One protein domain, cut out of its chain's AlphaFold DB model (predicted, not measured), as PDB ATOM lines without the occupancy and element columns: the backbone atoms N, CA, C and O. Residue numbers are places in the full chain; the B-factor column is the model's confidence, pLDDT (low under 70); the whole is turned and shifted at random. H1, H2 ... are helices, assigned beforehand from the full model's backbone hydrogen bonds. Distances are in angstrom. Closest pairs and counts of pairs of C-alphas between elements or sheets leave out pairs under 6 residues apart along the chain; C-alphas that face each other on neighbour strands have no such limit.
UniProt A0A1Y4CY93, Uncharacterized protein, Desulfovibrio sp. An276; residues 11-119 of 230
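This is residues 11 to 119 of the 230 residues of an uncharacterized protein of Desulfovibrio sp. An276 (UniProt A0A1Y4CY93). H5 runs through the middle of a cluster of mostly crossed helices, with H2 and the second half of H8 side by side across it, H7 packed on it, and short H1 and H3 at its ends. H4 is near H5, H6 makes a corner with H7, and a long loop joins H7 to H8. The printed part has 109 residues, with eight named helices, H1 to H8 in order, and no named strand: all helix. It is compact, with a radius of gyration of the C-alphas of 12.9 A, and spans 35 by 33 by 24 A.

H1 is residues 11 to 15, beginning at C-alpha 11 (15.742, 45.163, 38.381). H2 is 18 to 28, 15.2 A long; H3 is 32 to 36; H4 is 39 to 43. H5, residues 52 to 66, is 20.6 A long. H6 is 68 to 73, and H7 is 75 to 85, 15.3 A long. H8, residues 100 to 118, is 27.1 A long and ends at C-alpha 118 (9.974, 41.126, 10.562).

H5 is the hub, touching five helices. Its residues 53 to 58 touch H1, closest C-alphas Leu 13 and Ala 54, 5.6 A. H2 touches it about perpendicular, 77 degrees, closest C-alphas Pro 18 and Val 61, 6.1 A. H7 touches it at a steep tilt of 54 degrees, opposite ways, closest C-alphas Lys 57 and Ala 84, 4.6 A. Every O i to N i+4 pair is within hydrogen-bond range in H1, H2, H4, H5, H6 and H7; H8 has 13 of 15, and H3 0 of 1 but 2 of 2 O i to N i+3 pairs.

The C-alphas farthest apart, Glu 30 and Pro 97, are 35.8 A apart. The printed part has no cut; the long link is H7 to H8. Residues 47 to 49 are under pLDDT 70.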
ATOM      1  N   ASP A  11      14.675  46.162  38.489       74.44
ATOM      2  CA  ASP A  11      15.742  45.163  38.381       74.44
ATOM      3  C   ASP A  11      15.476  44.148  37.262       74.44
ATOM      4  O   ASP A  11      16.408  43.690  36.602       74.44
ATOM      5  N   VAL A  12      14.203  43.832  36.991       83.12
ATOM      6  CA  VAL A  12      13.830  42.939  35.888       83.12
ATOM      7  C   VAL A  12      14.122  43.603  34.544       83.12
ATOM      8  O   VAL A  12      14.793  42.997  33.715       83.12
ATOM      9  N   LEU A  13      13.695  44.849  34.316       86.06
ATOM     10  CA  LEU A  13      13.957  45.534  33.040       86.06
ATOM     11  C   LEU A  13      15.452  45.817  32.832       86.06
ATOM     12  O   LEU A  13      16.000  45.556  31.756       86.06
ATOM     13  N   LEU A  14      16.150  46.299  33.860       89.81
ATOM     14  CA  LEU A  14      17.579  46.608  33.774       89.81
ATOM     15  C   LEU A  14      18.440  45.336  33.657       89.81
ATOM     16  O   LEU A  14      19.438  45.346  32.926       89.81
ATOM     17  N   GLY A  15      18.017  44.233  34.287       91.38
ATOM     18  CA  GLY A  15      18.650  42.909  34.240       91.38
ATOM     19  C   GLY A  15      18.274  42.037  33.038       91.38
ATOM     20  O   GLY A  15      18.917  41.006  32.807       91.38
ATOM     21  N   SER A  16      17.284  42.444  32.242       93.88
ATOM     22  CA  SER A  16      16.902  41.771  30.998       93.88
ATOM     23  C   SER A  16      17.642  42.320  29.783       93.88
ATOM     24  O   SER A  16      17.922  43.518  29.661       93.88
ATOM     25  N   HIS A  17      17.932  41.438  28.826       96.69
ATOM     26  CA  HIS A  17      18.381  41.871  27.509       96.69
ATOM     27  C   HIS A  17      17.232  42.567  26.756       96.69
ATOM     28  O   HIS A  17      16.086  42.134  26.865       96.69
ATOM     29  N   PRO A  18      17.508  43.577  25.909       97.25
ATOM     30  CA  PRO A  18      16.466  44.267  25.140       97.25
ATOM     31  C   PRO A  18      15.558  43.333  24.321       97.25
ATOM     32  O   PRO A  18      14.347  43.529  24.272       97.25
ATOM     33  N   ILE A  19      16.115  42.270  23.729       96.94
ATOM     34  CA  ILE A  19      15.316  41.254  23.024       96.94
ATOM     35  C   ILE A  19      14.354  40.497  23.950       96.94
ATOM     36  O   ILE A  19      13.252  40.153  23.540       96.94
ATOM     37  N   GLU A  20      14.744  40.234  25.195       95.88
ATOM     38  CA  GLU A  20      13.888  39.537  26.162       95.88
ATOM     39  C   GLU A  20      12.715  40.425  26.572       95.88
ATOM     40  O   GLU A  20      11.591  39.938  26.659       95.88
ATOM     41  N   ILE A  21      12.962  41.730  26.731       94.31
ATOM     42  CA  ILE A  21      11.919  42.732  26.984       94.31
ATOM     43  C   ILE A  21      10.929  42.761  25.817       94.31
ATOM     44  O   ILE A  21       9.724  42.676  26.050       94.31
ATOM     45  N   TYR A  22      11.422  42.807  24.571       95.62
ATOM     46  CA  TYR A  22      10.567  42.750  23.379       95.62
ATOM     47  C   TYR A  22       9.670  41.505  23.391       95.62
ATOM     48  O   TYR A  22       8.452  41.625  23.304       95.62
ATOM     49  N   LEU A  23      10.260  40.314  23.553       94.38
ATOM     50  CA  LEU A  23       9.519  39.047  23.542       94.38
ATOM     51  C   LEU A  23       8.508  38.955  24.692       94.38
ATOM     52  O   LEU A  23       7.437  38.369  24.533       94.38
ATOM     53  N   ALA A  24       8.838  39.519  25.857       91.44
ATOM     54  CA  ALA A  24       7.929  39.578  26.991       91.44
ATOM     55  C   ALA A  24       6.736  40.502  26.713       91.44
ATOM     56  O   ALA A  24       5.607  40.108  26.998       91.44
ATOM     57  N   CYS A  25       6.967  41.682  26.129       90.75
ATOM     58  CA  CYS A  25       5.909  42.630  25.771       90.75
ATOM     59  C   CYS A  25       5.011  42.077  24.662       90.75
ATOM     60  O   CYS A  25       3.794  42.076  24.815       90.75
ATOM     61  N   ASP A  26       5.599  41.521  23.603       91.69
ATOM     62  CA  ASP A  26       4.866  40.891  22.500       91.69
ATOM     63  C   ASP A  26       3.957  39.756  23.003       91.69
ATOM     64  O   ASP A  26       2.788  39.652  22.635       91.69
ATOM     65  N   LYS A  27       4.444  38.956  23.958       90.00
ATOM     66  CA  LYS A  27       3.631  37.931  24.621       90.00
ATOM     67  C   LYS A  27       2.553  38.518  25.541       90.00
ATOM     68  O   LYS A  27       1.450  37.979  25.589       90.00
ATOM     69  N   LEU A  28       2.879  39.550  26.318       88.12
ATOM     70  CA  LEU A  28       1.976  40.151  27.307       88.12
ATOM     71  C   LEU A  28       0.807  40.889  26.647       88.12
ATOM     72  O   LEU A  28      -0.304  40.850  27.168       88.12
ATOM     73  N   PHE A  29       1.060  41.537  25.512       87.94
ATOM     74  CA  PHE A  29       0.094  42.359  24.785       87.94
ATOM     75  C   PHE A  29      -0.502  41.659  23.556       87.94
ATOM     76  O   PHE A  29      -1.119  42.310  22.717       87.94
ATOM     77  N   GLU A  30      -0.350  40.333  23.480       86.75
ATOM     78  CA  GLU A  30      -0.942  39.476  22.444       86.75
ATOM     79  C   GLU A  30      -0.558  39.890  21.004       86.75
ATOM     80  O   GLU A  30      -1.379  39.851  20.086       86.75
ATOM     81  N   GLY A  31       0.712  40.253  20.800       85.69
ATOM     82  CA  GLY A  31       1.311  40.605  19.511       85.69
ATOM     83  C   GLY A  31       1.783  42.059  19.435       85.69
ATOM     84  O   GLY A  31       2.065  42.700  20.442       85.69
ATOM     85  N   GLU A  32       1.806  42.611  18.221       87.06
ATOM     86  CA  GLU A  32       2.327  43.948  17.903       87.06
ATOM     87  C   GLU A  32       1.462  45.192  18.258       87.06
ATOM     88  O   GLU A  32       1.968  46.297  18.044       87.06
ATOM     89  N   PRO A  33       0.210  45.139  18.784       88.69
ATOM     90  CA  PRO A  33      -0.572  46.362  19.032       88.69
ATOM     91  C   PRO A  33       0.131  47.417  19.896       88.69
ATOM     92  O   PRO A  33      -0.035  48.611  19.657       88.69
ATOM     93  N   TRP A  34       0.940  46.987  20.869       90.62
ATOM     94  CA  TRP A  34       1.680  47.886  21.758       90.62
ATOM     95  C   TRP A  34       2.781  48.684  21.049       90.62
ATOM     96  O   TRP A  34       3.186  49.736  21.537       90.62
ATOM     97  N   LEU A  35       3.233  48.250  19.869       92.06
ATOM     98  CA  LEU A  35       4.199  48.996  19.057       92.06
ATOM     99  C   LEU A  35       3.621  50.307  18.504       92.06
ATOM    100  O   LEU A  35       4.383  51.168  18.074       92.06
ATOM    101  N   GLN A  36       2.293  50.448  18.509       91.50
ATOM    102  CA  GLN A  36       1.570  51.642  18.061       91.50
ATOM    103  C   GLN A  36       1.071  52.506  19.225       91.50
ATOM    104  O   GLN A  36       0.372  53.492  19.002       91.50
ATOM    105  N   TRP A  37       1.348  52.112  20.469       91.94
ATOM    106  CA  TRP A  37       0.933  52.884  21.632       91.94
ATOM    107  C   TRP A  37       1.837  54.090  21.832       91.94
ATOM    108  O   TRP A  37       3.050  54.002  21.652       91.94
ATOM    109  N   GLU A  38       1.239  55.191  22.278       90.50
ATOM    110  CA  GLU A  38       2.002  56.337  22.762       90.50
ATOM    111  C   GLU A  38       2.863  55.929  23.975       90.50
ATOM    112  O   GLU A  38       2.425  55.071  24.761       90.50
ATOM    113  N   PRO A  39       4.054  56.528  24.167       88.81
ATOM    114  CA  PRO A  39       4.969  56.199  25.263       88.81
ATOM    115  C   PRO A  39       4.288  56.163  26.634       88.81
ATOM    116  O   PRO A  39       4.455  55.211  27.394       88.81
ATOM    117  N   GLU A  40       3.440  57.151  26.921       87.56
ATOM    118  CA  GLU A  40       2.715  57.259  28.185       87.56
ATOM    119  C   GLU A  40       1.750  56.088  28.374       87.56
ATOM    120  O   GLU A  40       1.596  55.575  29.479       87.56
ATOM    121  N   THR A  41       1.122  55.619  27.290       88.12
ATOM    122  CA  THR A  41       0.208  54.470  27.343       88.12
ATOM    123  C   THR A  41       0.963  53.195  27.695       88.12
ATOM    124  O   THR A  41       0.462  52.396  28.487       88.12
ATOM    125  N   LEU A  42       2.164  53.011  27.136       86.06
ATOM    126  CA  LEU A  42       3.015  51.863  27.433       86.06
ATOM    127  C   LEU A  42       3.530  51.903  28.877       86.06
ATOM    128  O   LEU A  42       3.421  50.901  29.584       86.06
ATOM    129  N   ILE A  43       4.013  53.061  29.336       86.00
ATOM    130  CA  ILE A  43       4.490  53.252  30.714       86.00
ATOM    131  C   ILE A  43       3.355  53.021  31.716       86.00
ATOM    132  O   ILE A  43       3.549  52.324  32.705       86.00
ATOM    133  N   MET A  44       2.134  53.487  31.432       83.88
ATOM    134  CA  MET A  44       0.963  53.234  32.285       83.88
ATOM    135  C   MET A  44       0.622  51.745  32.453       83.88
ATOM    136  O   MET A  44      -0.092  51.390  33.394       83.88
ATOM    137  N   GLN A  45       1.078  50.868  31.548       79.75
ATOM    138  CA  GLN A  45       0.917  49.420  31.713       79.75
ATOM    139  C   GLN A  45       1.966  48.802  32.646       79.75
ATOM    140  O   GLN A  45       1.745  47.696  33.150       79.75
ATOM    141  N   LEU A  46       3.081  49.491  32.910       71.50
ATOM    142  CA  LEU A  46       4.019  49.092  33.951       71.50
ATOM    143  C   LEU A  46       3.363  49.351  35.311       71.50
ATOM    144  O   LEU A  46       2.897  50.445  35.618       71.50
ATOM    145  N   ARG A  47       3.256  48.305  36.132       58.72
ATOM    146  CA  ARG A  47       2.758  48.453  37.503       58.72
ATOM    147  C   ARG A  47       3.903  48.958  38.381       58.72
ATOM    148  O   ARG A  47       4.948  48.314  38.395       58.72
ATOM    149  N   ASN A  48       3.620  49.971  39.205       60.03
ATOM    150  CA  ASN A  48       4.533  50.654  40.141       60.03
ATOM    151  C   ASN A  48       5.414  51.733  39.492       60.03
ATOM    152  O   ASN A  48       5.554  51.761  38.276       60.03
ATOM    153  N   ASP A  49       5.986  52.603  40.330       63.03
ATOM    154  CA  ASP A  49       6.978  53.603  39.921       63.03
ATOM    155  C   ASP A  49       8.216  52.877  39.380       63.03
ATOM    156  O   ASP A  49       8.983  52.279  40.145       63.03
ATOM    157  N   VAL A  50       8.365  52.878  38.056       74.12
ATOM    158  CA  VAL A  50       9.550  52.365  37.373       74.12
ATOM    159  C   VAL A  50      10.585  53.487  37.302       74.12
ATOM    160  O   VAL A  50      10.218  54.653  37.219       74.12
ATOM    161  N   ASP A  51      11.877  53.174  37.430       83.88
ATOM    162  CA  ASP A  51      12.899  54.218  37.294       83.88
ATOM    163  C   ASP A  51      13.056  54.682  35.840       83.88
ATOM    164  O   ASP A  51      12.834  53.921  34.898       83.88
ATOM    165  N   ASP A  52      13.498  55.931  35.674       86.69
ATOM    166  CA  ASP A  52      13.688  56.564  34.365       86.69
ATOM    167  C   ASP A  52      14.559  55.714  33.414       86.69
ATOM    168  O   ASP A  52      14.341  55.704  32.206       86.69
ATOM    169  N   LEU A  53      15.533  54.953  33.937       90.31
ATOM    170  CA  LEU A  53      16.419  54.109  33.123       90.31
ATOM    171  C   LEU A  53      15.693  52.890  32.546       90.31
ATOM    172  O   LEU A  53      15.916  52.505  31.395       90.31
ATOM    173  N   ALA A  54      14.860  52.247  33.354       90.44
ATOM    174  CA  ALA A  54      14.055  51.114  32.946       90.44
ATOM    175  C   ALA A  54      12.943  51.552  31.980       90.44
ATOM    176  O   ALA A  54      12.678  50.834  31.009       90.44
ATOM    177  N   GLU A  55      12.363  52.739  32.186       91.25
ATOM    178  CA  GLU A  55      11.446  53.370  31.230       91.25
ATOM    179  C   GLU A  55      12.140  53.654  29.891       91.25
ATOM    180  O   GLU A  55      11.687  53.158  28.857       91.25
ATOM    181  N   ASP A  56      13.285  54.346  29.903       93.44
ATOM    182  CA  ASP A  56      14.088  54.644  28.708       93.44
ATOM    183  C   ASP A  56      14.396  53.373  27.909       93.44
ATOM    184  O   ASP A  56      14.269  53.331  26.680       93.44
ATOM    185  N   LYS A  57      14.777  52.297  28.604       95.25
ATOM    186  CA  LYS A  57      15.078  51.008  27.980       95.25
ATOM    187  C   LYS A  57      13.853  50.379  27.327       95.25
ATOM    188  O   LYS A  57      13.967  49.879  26.206       95.25
ATOM    189  N   LEU A  58      12.693  50.405  27.984       94.00
ATOM    190  CA  LEU A  58      11.447  49.902  27.405       94.00
ATOM    191  C   LEU A  58      11.038  50.710  26.167       94.00
ATOM    192  O   LEU A  58      10.734  50.124  25.125       94.00
ATOM    193  N   LEU A  59      11.081  52.039  26.255       94.00
ATOM    194  CA  LEU A  59      10.749  52.930  25.143       94.00
ATOM    195  C   LEU A  59      11.719  52.766  23.968       94.00
ATOM    196  O   LEU A  59      11.303  52.788  22.807       94.00
ATOM    197  N   ALA A  60      13.005  52.537  24.239       96.31
ATOM    198  CA  ALA A  60      13.983  52.221  23.206       96.31
ATOM    199  C   ALA A  60      13.673  50.883  22.519       96.31
ATOM    200  O   ALA A  60      13.759  50.794  21.294       96.31
ATOM    201  N   VAL A  61      13.270  49.852  23.272       96.88
ATOM    202  CA  VAL A  61      12.839  48.566  22.697       96.88
ATOM    203  C   VAL A  61      11.625  48.761  21.790       96.88
ATOM    204  O   VAL A  61      11.639  48.277  20.656       96.88
ATOM    205  N   GLN A  62      10.616  49.505  22.254       95.62
ATOM    206  CA  GLN A  62       9.437  49.843  21.456       95.62
ATOM    207  C   GLN A  62       9.835  50.581  20.173       95.62
ATOM    208  O   GLN A  62       9.420  50.185  19.089       95.62
ATOM    209  N   SER A  63      10.686  51.605  20.283       94.88
ATOM    210  CA  SER A  63      11.127  52.445  19.161       94.88
ATOM    211  C   SER A  63      11.908  51.661  18.107       94.88
ATOM    212  O   SER A  63      11.712  51.857  16.908       94.88
ATOM    213  N   VAL A  64      12.785  50.748  18.536       96.81
ATOM    214  CA  VAL A  64      13.511  49.852  17.623       96.81
ATOM    215  C   VAL A  64      12.539  48.938  16.886       96.81
ATOM    216  O   VAL A  64      12.671  48.768  15.675       96.81
ATOM    217  N   ALA A  65      11.572  48.357  17.596       95.56
ATOM    218  CA  ALA A  65      10.604  47.436  17.014       95.56
ATOM    219  C   ALA A  65       9.595  48.130  16.082       95.56
ATOM    220  O   ALA A  65       9.248  47.577  15.042       95.56
ATOM    221  N   SER A  66       9.146  49.341  16.419       93.31
ATOM    222  CA  SER A  66       8.140  50.083  15.649       93.31
ATOM    223  C   SER A  66       8.729  50.869  14.475       93.31
ATOM    224  O   SER A  66       8.025  51.123  13.497       93.31
ATOM    225  N   ASN A  67      10.011  51.259  14.539       91.31
ATOM    226  CA  ASN A  67      10.609  52.171  13.564       91.31
ATOM    227  C   ASN A  67      12.058  51.816  13.190       91.31
ATOM    228  O   ASN A  67      13.002  52.593  13.372       91.31
ATOM    229  N   ALA A  68      12.222  50.632  12.592       90.94
ATOM    230  CA  ALA A  68      13.508  50.099  12.143       90.94
ATOM    231  C   ALA A  68      14.317  51.094  11.294       90.94
ATOM    232  O   ALA A  68      15.514  51.281  11.508       90.94
ATOM    233  N   THR A  69      13.663  51.767  10.341       93.44
ATOM    234  CA  THR A  69      14.325  52.691   9.411       93.44
ATOM    235  C   THR A  69      15.021  53.830  10.145       93.44
ATOM    236  O   THR A  69      16.164  54.144   9.820       93.44
ATOM    237  N   VAL A  70      14.366  54.436  11.137       94.50
ATOM    238  CA  VAL A  70      14.921  55.581  11.869       94.50
ATOM    239  C   VAL A  70      16.160  55.165  12.658       94.50
ATOM    240  O   VAL A  70      17.210  55.787  12.506       94.50
ATOM    241  N   VAL A  71      16.096  54.068  13.416       95.56
ATOM    242  CA  VAL A  71      17.241  53.591  14.215       95.56
ATOM    243  C   VAL A  71      18.407  53.126  13.338       95.56
ATOM    244  O   VAL A  71      19.564  53.323  13.700       95.56
ATOM    245  N   LEU A  72      18.135  52.522  12.180       97.12
ATOM    246  CA  LEU A  72      19.187  52.036  11.283       97.12
ATOM    247  C   LEU A  72      19.873  53.147  10.477       97.12
ATOM    248  O   LEU A  72      20.954  52.896   9.948       97.12
ATOM    249  N   ASN A  73      19.269  54.340  10.367       97.88
ATOM    250  CA  ASN A  73      19.761  55.418   9.497       97.88
ATOM    251  C   ASN A  73      20.137  56.719  10.219       97.88
ATOM    252  O   ASN A  73      21.015  57.427   9.728       97.88
ATOM    253  N   MET A  74      19.499  57.059  11.343       97.56
ATOM    254  CA  MET A  74      19.717  58.325  12.054       97.56
ATOM    255  C   MET A  74      20.635  58.129  13.256       97.56
ATOM    256  O   MET A  74      20.344  57.336  14.153       97.56
ATOM    257  N   ALA A  75      21.729  58.893  13.308       97.00
ATOM    258  CA  ALA A  75      22.753  58.713  14.334       97.00
ATOM    259  C   ALA A  75      22.233  59.008  15.751       97.00
ATOM    260  O   ALA A  75      22.592  58.298  16.687       97.00
ATOM    261  N   LEU A  76      21.355  60.006  15.910       95.56
ATOM    262  CA  LEU A  76      20.803  60.368  17.218       95.56
ATOM    263  C   LEU A  76      19.877  59.273  17.768       95.56
ATOM    264  O   LEU A  76      20.017  58.865  18.916       95.56
ATOM    265  N   SER A  77      18.968  58.752  16.939       95.69
ATOM    266  CA  SER A  77      18.056  57.670  17.332       95.69
ATOM    267  C   SER A  77      18.813  56.384  17.656       95.69
ATOM    268  O   SER A  77      18.508  55.716  18.642       95.69
ATOM    269  N   PHE A  78      19.840  56.068  16.864       97.69
ATOM    270  CA  PHE A  78      20.758  54.975  17.153       97.69
ATOM    271  C   PHE A  78      21.484  55.172  18.491       97.69
ATOM    272  O   PHE A  78      21.487  54.260  19.313       97.69
ATOM    273  N   GLU A  79      22.054  56.353  18.743       98.00
ATOM    274  CA  GLU A  79      22.734  56.664  20.005       98.00
ATOM    275  C   GLU A  79      21.813  56.456  21.211       98.00
ATOM    276  O   GLU A  79      22.209  55.790  22.165       98.00
ATOM    277  N   LYS A  80      20.580  56.979  21.177       97.31
ATOM    278  CA  LYS A  80      19.656  56.846  22.315       97.31
ATOM    279  C   LYS A  80      19.238  55.403  22.554       97.31
ATOM    280  O   LYS A  80      19.239  54.963  23.699       97.31
ATOM    281  N   ALA A  81      19.002  54.631  21.491       97.56
ATOM    282  CA  ALA A  81      18.763  53.197  21.627       97.56
ATOM    283  C   ALA A  81      19.968  52.475  22.258       97.56
ATOM    284  O   ALA A  81      19.793  51.635  23.139       97.56
ATOM    285  N   VAL A  82      21.195  52.823  21.850       98.19
ATOM    286  CA  VAL A  82      22.419  52.268  22.443       98.19
ATOM    287  C   VAL A  82      22.505  52.626  23.927       98.19
ATOM    288  O   VAL A  82      22.685  51.725  24.738       98.19
ATOM    289  N   LEU A  83      22.357  53.893  24.308       97.88
ATOM    290  CA  LEU A  83      22.464  54.322  25.709       97.88
ATOM    291  C   LEU A  83      21.423  53.633  26.597       97.88
ATOM    292  O   LEU A  83      21.786  53.046  27.617       97.88
ATOM    293  N   ALA A  84      20.164  53.606  26.158       97.25
ATOM    294  CA  ALA A  84      19.079  52.956  26.880       97.25
ATOM    295  C   ALA A  84      19.322  51.444  27.047       97.25
ATOM    296  O   ALA A  84      19.170  50.890  28.135       97.25
ATOM    297  N   PHE A  85      19.791  50.757  25.997       97.75
ATOM    298  CA  PHE A  85      20.125  49.327  26.070       97.75
ATOM    299  C   PHE A  85      21.282  49.037  27.029       97.75
ATOM    300  O   PHE A  85      21.377  47.922  27.546       97.75
ATOM    301  N   ASN A  86      22.132  50.032  27.275       97.06
ATOM    302  CA  ASN A  86      23.254  49.964  28.199       97.06
ATOM    303  C   ASN A  86      22.944  50.550  29.584       97.06
ATOM    304  O   ASN A  86      23.868  50.786  30.359       97.06
ATOM    305  N   ASN A  87      21.660  50.741  29.920       94.88
ATOM    306  CA  ASN A  87      21.202  51.265  31.211       94.88
ATOM    307  C   ASN A  87      21.848  52.632  31.554       94.88
ATOM    308  O   ASN A  87      22.142  52.921  32.714       94.88
ATOM    309  N   CYS A  88      22.125  53.454  30.535       93.81
ATOM    310  CA  CYS A  88      22.649  54.811  30.678       93.81
ATOM    311  C   CYS A  88      21.524  55.843  30.578       93.81
ATOM    312  O   CYS A  88      20.572  55.654  29.828       93.81
ATOM    313  N   VAL A  89      21.682  56.971  31.279       91.19
ATOM    314  CA  VAL A  89      20.727  58.089  31.227       91.19
ATOM    315  C   VAL A  89      20.683  58.679  29.816       91.19
ATOM    316  O   VAL A  89      21.702  59.181  29.316       91.19
ATOM    317  N   CYS A  90      19.501  58.676  29.201       91.12
ATOM    318  CA  CYS A  90      19.284  59.292  27.901       91.12
ATOM    319  C   CYS A  90      18.944  60.776  28.066       91.12
ATOM    320  O   CYS A  90      17.853  61.153  28.474       91.12
ATOM    321  N   VAL A  91      19.876  61.654  27.701       91.25
ATOM    322  CA  VAL A  91      19.604  63.089  27.599       91.25
ATOM    323  C   VAL A  91      19.172  63.388  26.173       91.25
ATOM    324  O   VAL A  91      19.980  63.345  25.238       91.25
ATOM    325  N   MET A  92      17.886  63.680  26.000       87.56
ATOM    326  CA  MET A  92      17.338  64.092  24.709       87.56
ATOM    327  C   MET A  92      18.001  65.396  24.224       87.56
ATOM    328  O   MET A  92      18.526  66.181  25.014       87.56
ATOM    329  N   ASP A  93      18.050  65.589  22.906       86.38
ATOM    330  CA  ASP A  93      18.623  66.769  22.230       86.38
ATOM    331  C   ASP A  93      20.128  67.028  22.428       86.38
ATOM    332  O   ASP A  93      20.660  68.033  21.953       86.38
ATOM    333  N   THR A  94      20.855  66.119  23.082       90.62
ATOM    334  CA  THR A  94      22.309  66.229  23.277       90.62
ATOM    335  C   THR A  94      23.022  64.976  22.790       90.62
ATOM    336  O   THR A  94      22.551  63.870  23.026       90.62
ATOM    337  N   TRP A  95      24.187  65.135  22.160       92.69
ATOM    338  CA  TRP A  95      25.057  64.011  21.808       92.69
ATOM    339  C   TRP A  95      25.790  63.472  23.040       92.69
ATOM    340  O   TRP A  95      26.482  64.209  23.745       92.69
ATOM    341  N   GLN A  96      25.671  62.171  23.268       94.81
ATOM    342  CA  GLN A  96      26.283  61.423  24.361       94.81
ATOM    343  C   GLN A  96      27.004  60.202  23.769       94.81
ATOM    344  O   GLN A  96      26.457  59.100  23.771       94.81
ATOM    345  N   PRO A  97      28.231  60.377  23.242       96.19
ATOM    346  CA  PRO A  97      28.906  59.325  22.495       96.19
ATOM    347  C   PRO A  97      29.181  58.111  23.399       96.19
ATOM    348  O   PRO A  97      29.963  58.243  24.353       96.19
ATOM    349  N   PRO A  98      28.609  56.930  23.101       97.12
ATOM    350  CA  PRO A  98      28.797  55.735  23.906       97.12
ATOM    351  C   PRO A  98      30.244  55.232  23.817       97.12
ATOM    352  O   PRO A  98      31.085  55.716  23.046       97.12
ATOM    353  N   TYR A  99      30.562  54.254  24.645       97.50
ATOM    354  CA  TYR A  99      31.756  53.434  24.515       97.50
ATOM    355  C   TYR A  99      31.583  52.405  23.381       97.50
ATOM    356  O   TYR A  99      30.478  52.092  22.938       97.50
ATOM    357  N   VAL A 100      32.690  51.871  22.860       97.75
ATOM    358  CA  VAL A 100      32.636  50.900  21.745       97.75
ATOM    359  C   VAL A 100      32.101  49.549  22.221       97.75
ATOM    360  O   VAL A 100      31.454  48.828  21.466       97.75
ATOM    361  N   GLU A 101      32.332  49.240  23.487       97.25
ATOM    362  CA  GLU A 101      31.781  48.134  24.254       97.25
ATOM    363  C   GLU A 101      30.240  48.177  24.253       97.25
ATOM    364  O   GLU A 101      29.581  47.204  23.886       97.25
ATOM    365  N   GLU A 102      29.670  49.346  24.551       98.25
ATOM    366  CA  GLU A 102      28.224  49.606  24.567       98.25
ATOM    367  C   GLU A 102      27.605  49.465  23.167       98.25
ATOM    368  O   GLU A 102      26.555  48.836  23.001       98.25
ATOM    369  N   LEU A 103      28.290  49.975  22.137       98.31
ATOM    370  CA  LEU A 103      27.914  49.783  20.732       98.31
ATOM    371  C   LEU A 103      27.941  48.296  20.337       98.31
ATOM    372  O   LEU A 103      27.007  47.793  19.705       98.31
ATOM    373  N   CYS A 104      28.997  47.577  20.728       97.25
ATOM    374  CA  CYS A 104      29.155  46.142  20.484       97.25
ATOM    375  C   CYS A 104      28.073  45.304  21.165       97.25
ATOM    376  O   CYS A 104      27.711  44.240  20.651       97.25
ATOM    377  N   TYR A 105      27.562  45.744  22.309       97.88
ATOM    378  CA  TYR A 105      26.439  45.097  22.968       97.88
ATOM    379  C   TYR A 105      25.108  45.404  22.274       97.88
ATOM    380  O   TYR A 105      24.351  44.481  21.962       97.88
ATOM    381  N   ALA A 106      24.834  46.678  21.992       98.19
ATOM    382  CA  ALA A 106      23.531  47.130  21.513       98.19
ATOM    383  C   ALA A 106      23.217  46.678  20.078       98.19
ATOM    384  O   ALA A 106      22.098  46.240  19.811       98.19
ATOM    385  N   VAL A 107      24.189  46.711  19.156       98.06
ATOM    386  CA  VAL A 107      23.961  46.376  17.735       98.06
ATOM    387  C   VAL A 107      23.326  44.988  17.533       98.06
ATOM    388  O   VAL A 107      22.297  44.896  16.859       98.06
ATOM    389  N   PRO A 108      23.847  43.892  18.121       96.69
ATOM    390  CA  PRO A 108      23.183  42.595  18.037       96.69
ATOM    391  C   PRO A 108      21.775  42.577  18.635       96.69
ATOM    392  O   PRO A 108      20.939  41.829  18.138       96.69
ATOM    393  N   GLN A 109      21.513  43.345  19.695       98.06
ATOM    394  CA  GLN A 109      20.191  43.402  20.327       98.06
ATOM    395  C   GLN A 109      19.178  44.088  19.408       98.06
ATOM    396  O   GLN A 109      18.105  43.533  19.187       98.06
ATOM    397  N   ILE A 110      19.564  45.205  18.780       98.06
ATOM    398  CA  ILE A 110      18.771  45.880  17.741       98.06
ATOM    399  C   ILE A 110      18.419  44.882  16.632       98.06
ATOM    400  O   ILE A 110      17.248  44.648  16.349       98.06
ATOM    401  N   LEU A 111      19.422  44.212  16.055       96.94
ATOM    402  CA  LEU A 111      19.203  43.250  14.970       96.94
ATOM    403  C   LEU A 111      18.328  42.056  15.389       96.94
ATOM    404  O   LEU A 111      17.569  41.541  14.570       96.94
ATOM    405  N   LYS A 112      18.434  41.589  16.639       96.56
ATOM    406  CA  LYS A 112      17.580  40.516  17.170       96.56
ATOM    407  C   LYS A 112      16.124  40.960  17.280       96.56
ATOM    408  O   LYS A 112      15.260  40.191  16.874       96.56
ATOM    409  N   ILE A 113      15.865  42.171  17.781       97.19
ATOM    410  CA  ILE A 113      14.508  42.733  17.877       97.19
ATOM    411  C   ILE A 113      13.906  42.849  16.477       97.19
ATOM    412  O   ILE A 113      12.846  42.292  16.217       97.19
ATOM    413  N   LEU A 114      14.631  43.453  15.535       95.81
ATOM    414  CA  LEU A 114      14.155  43.624  14.159       95.81
ATOM    415  C   LEU A 114      13.841  42.293  13.460       95.81
ATOM    416  O   LEU A 114      12.840  42.174  12.756       95.81
ATOM    417  N   ARG A 115      14.659  41.258  13.678       95.31
ATOM    418  CA  ARG A 115      14.382  39.907  13.158       95.31
ATOM    419  C   ARG A 115      13.206  39.227  13.850       95.31
ATOM    420  O   ARG A 115      12.570  38.383  13.225       95.31
ATOM    421  N   ALA A 116      12.940  39.544  15.115       93.94
ATOM    422  CA  ALA A 116      11.778  39.026  15.823       93.94
ATOM    423  C   ALA A 116      10.477  39.646  15.286       93.94
ATOM    424  O   ALA A 116       9.511  38.914  15.110       93.94
ATOM    425  N   VAL A 117      10.493  40.939  14.937       92.56
ATOM    426  CA  VAL A 117       9.358  41.657  14.323       92.56
ATOM    427  C   VAL A 117       9.127  41.209  12.873       92.56
ATOM    428  O   VAL A 117       8.053  40.756  12.500       92.56
ATOM    429  N   HIS A 118      10.148  41.287  12.016       90.19
ATOM    430  CA  HIS A 118       9.974  41.126  10.562       90.19
ATOM    431  C   HIS A 118      10.335  39.723  10.034       90.19
ATOM    432  O   HIS A 118      10.270  39.454   8.829       90.19
ATOM    433  N   GLY A 119      10.747  38.819  10.920       88.69
ATOM    434  CA  GLY A 119      11.126  37.447  10.602       88.69
ATOM    435  C   GLY A 119      12.617  37.242  10.280       88.69
ATOM    436  O   GLY A 119      13.349  38.173   9.934       88.69
TER     437      GLY A 119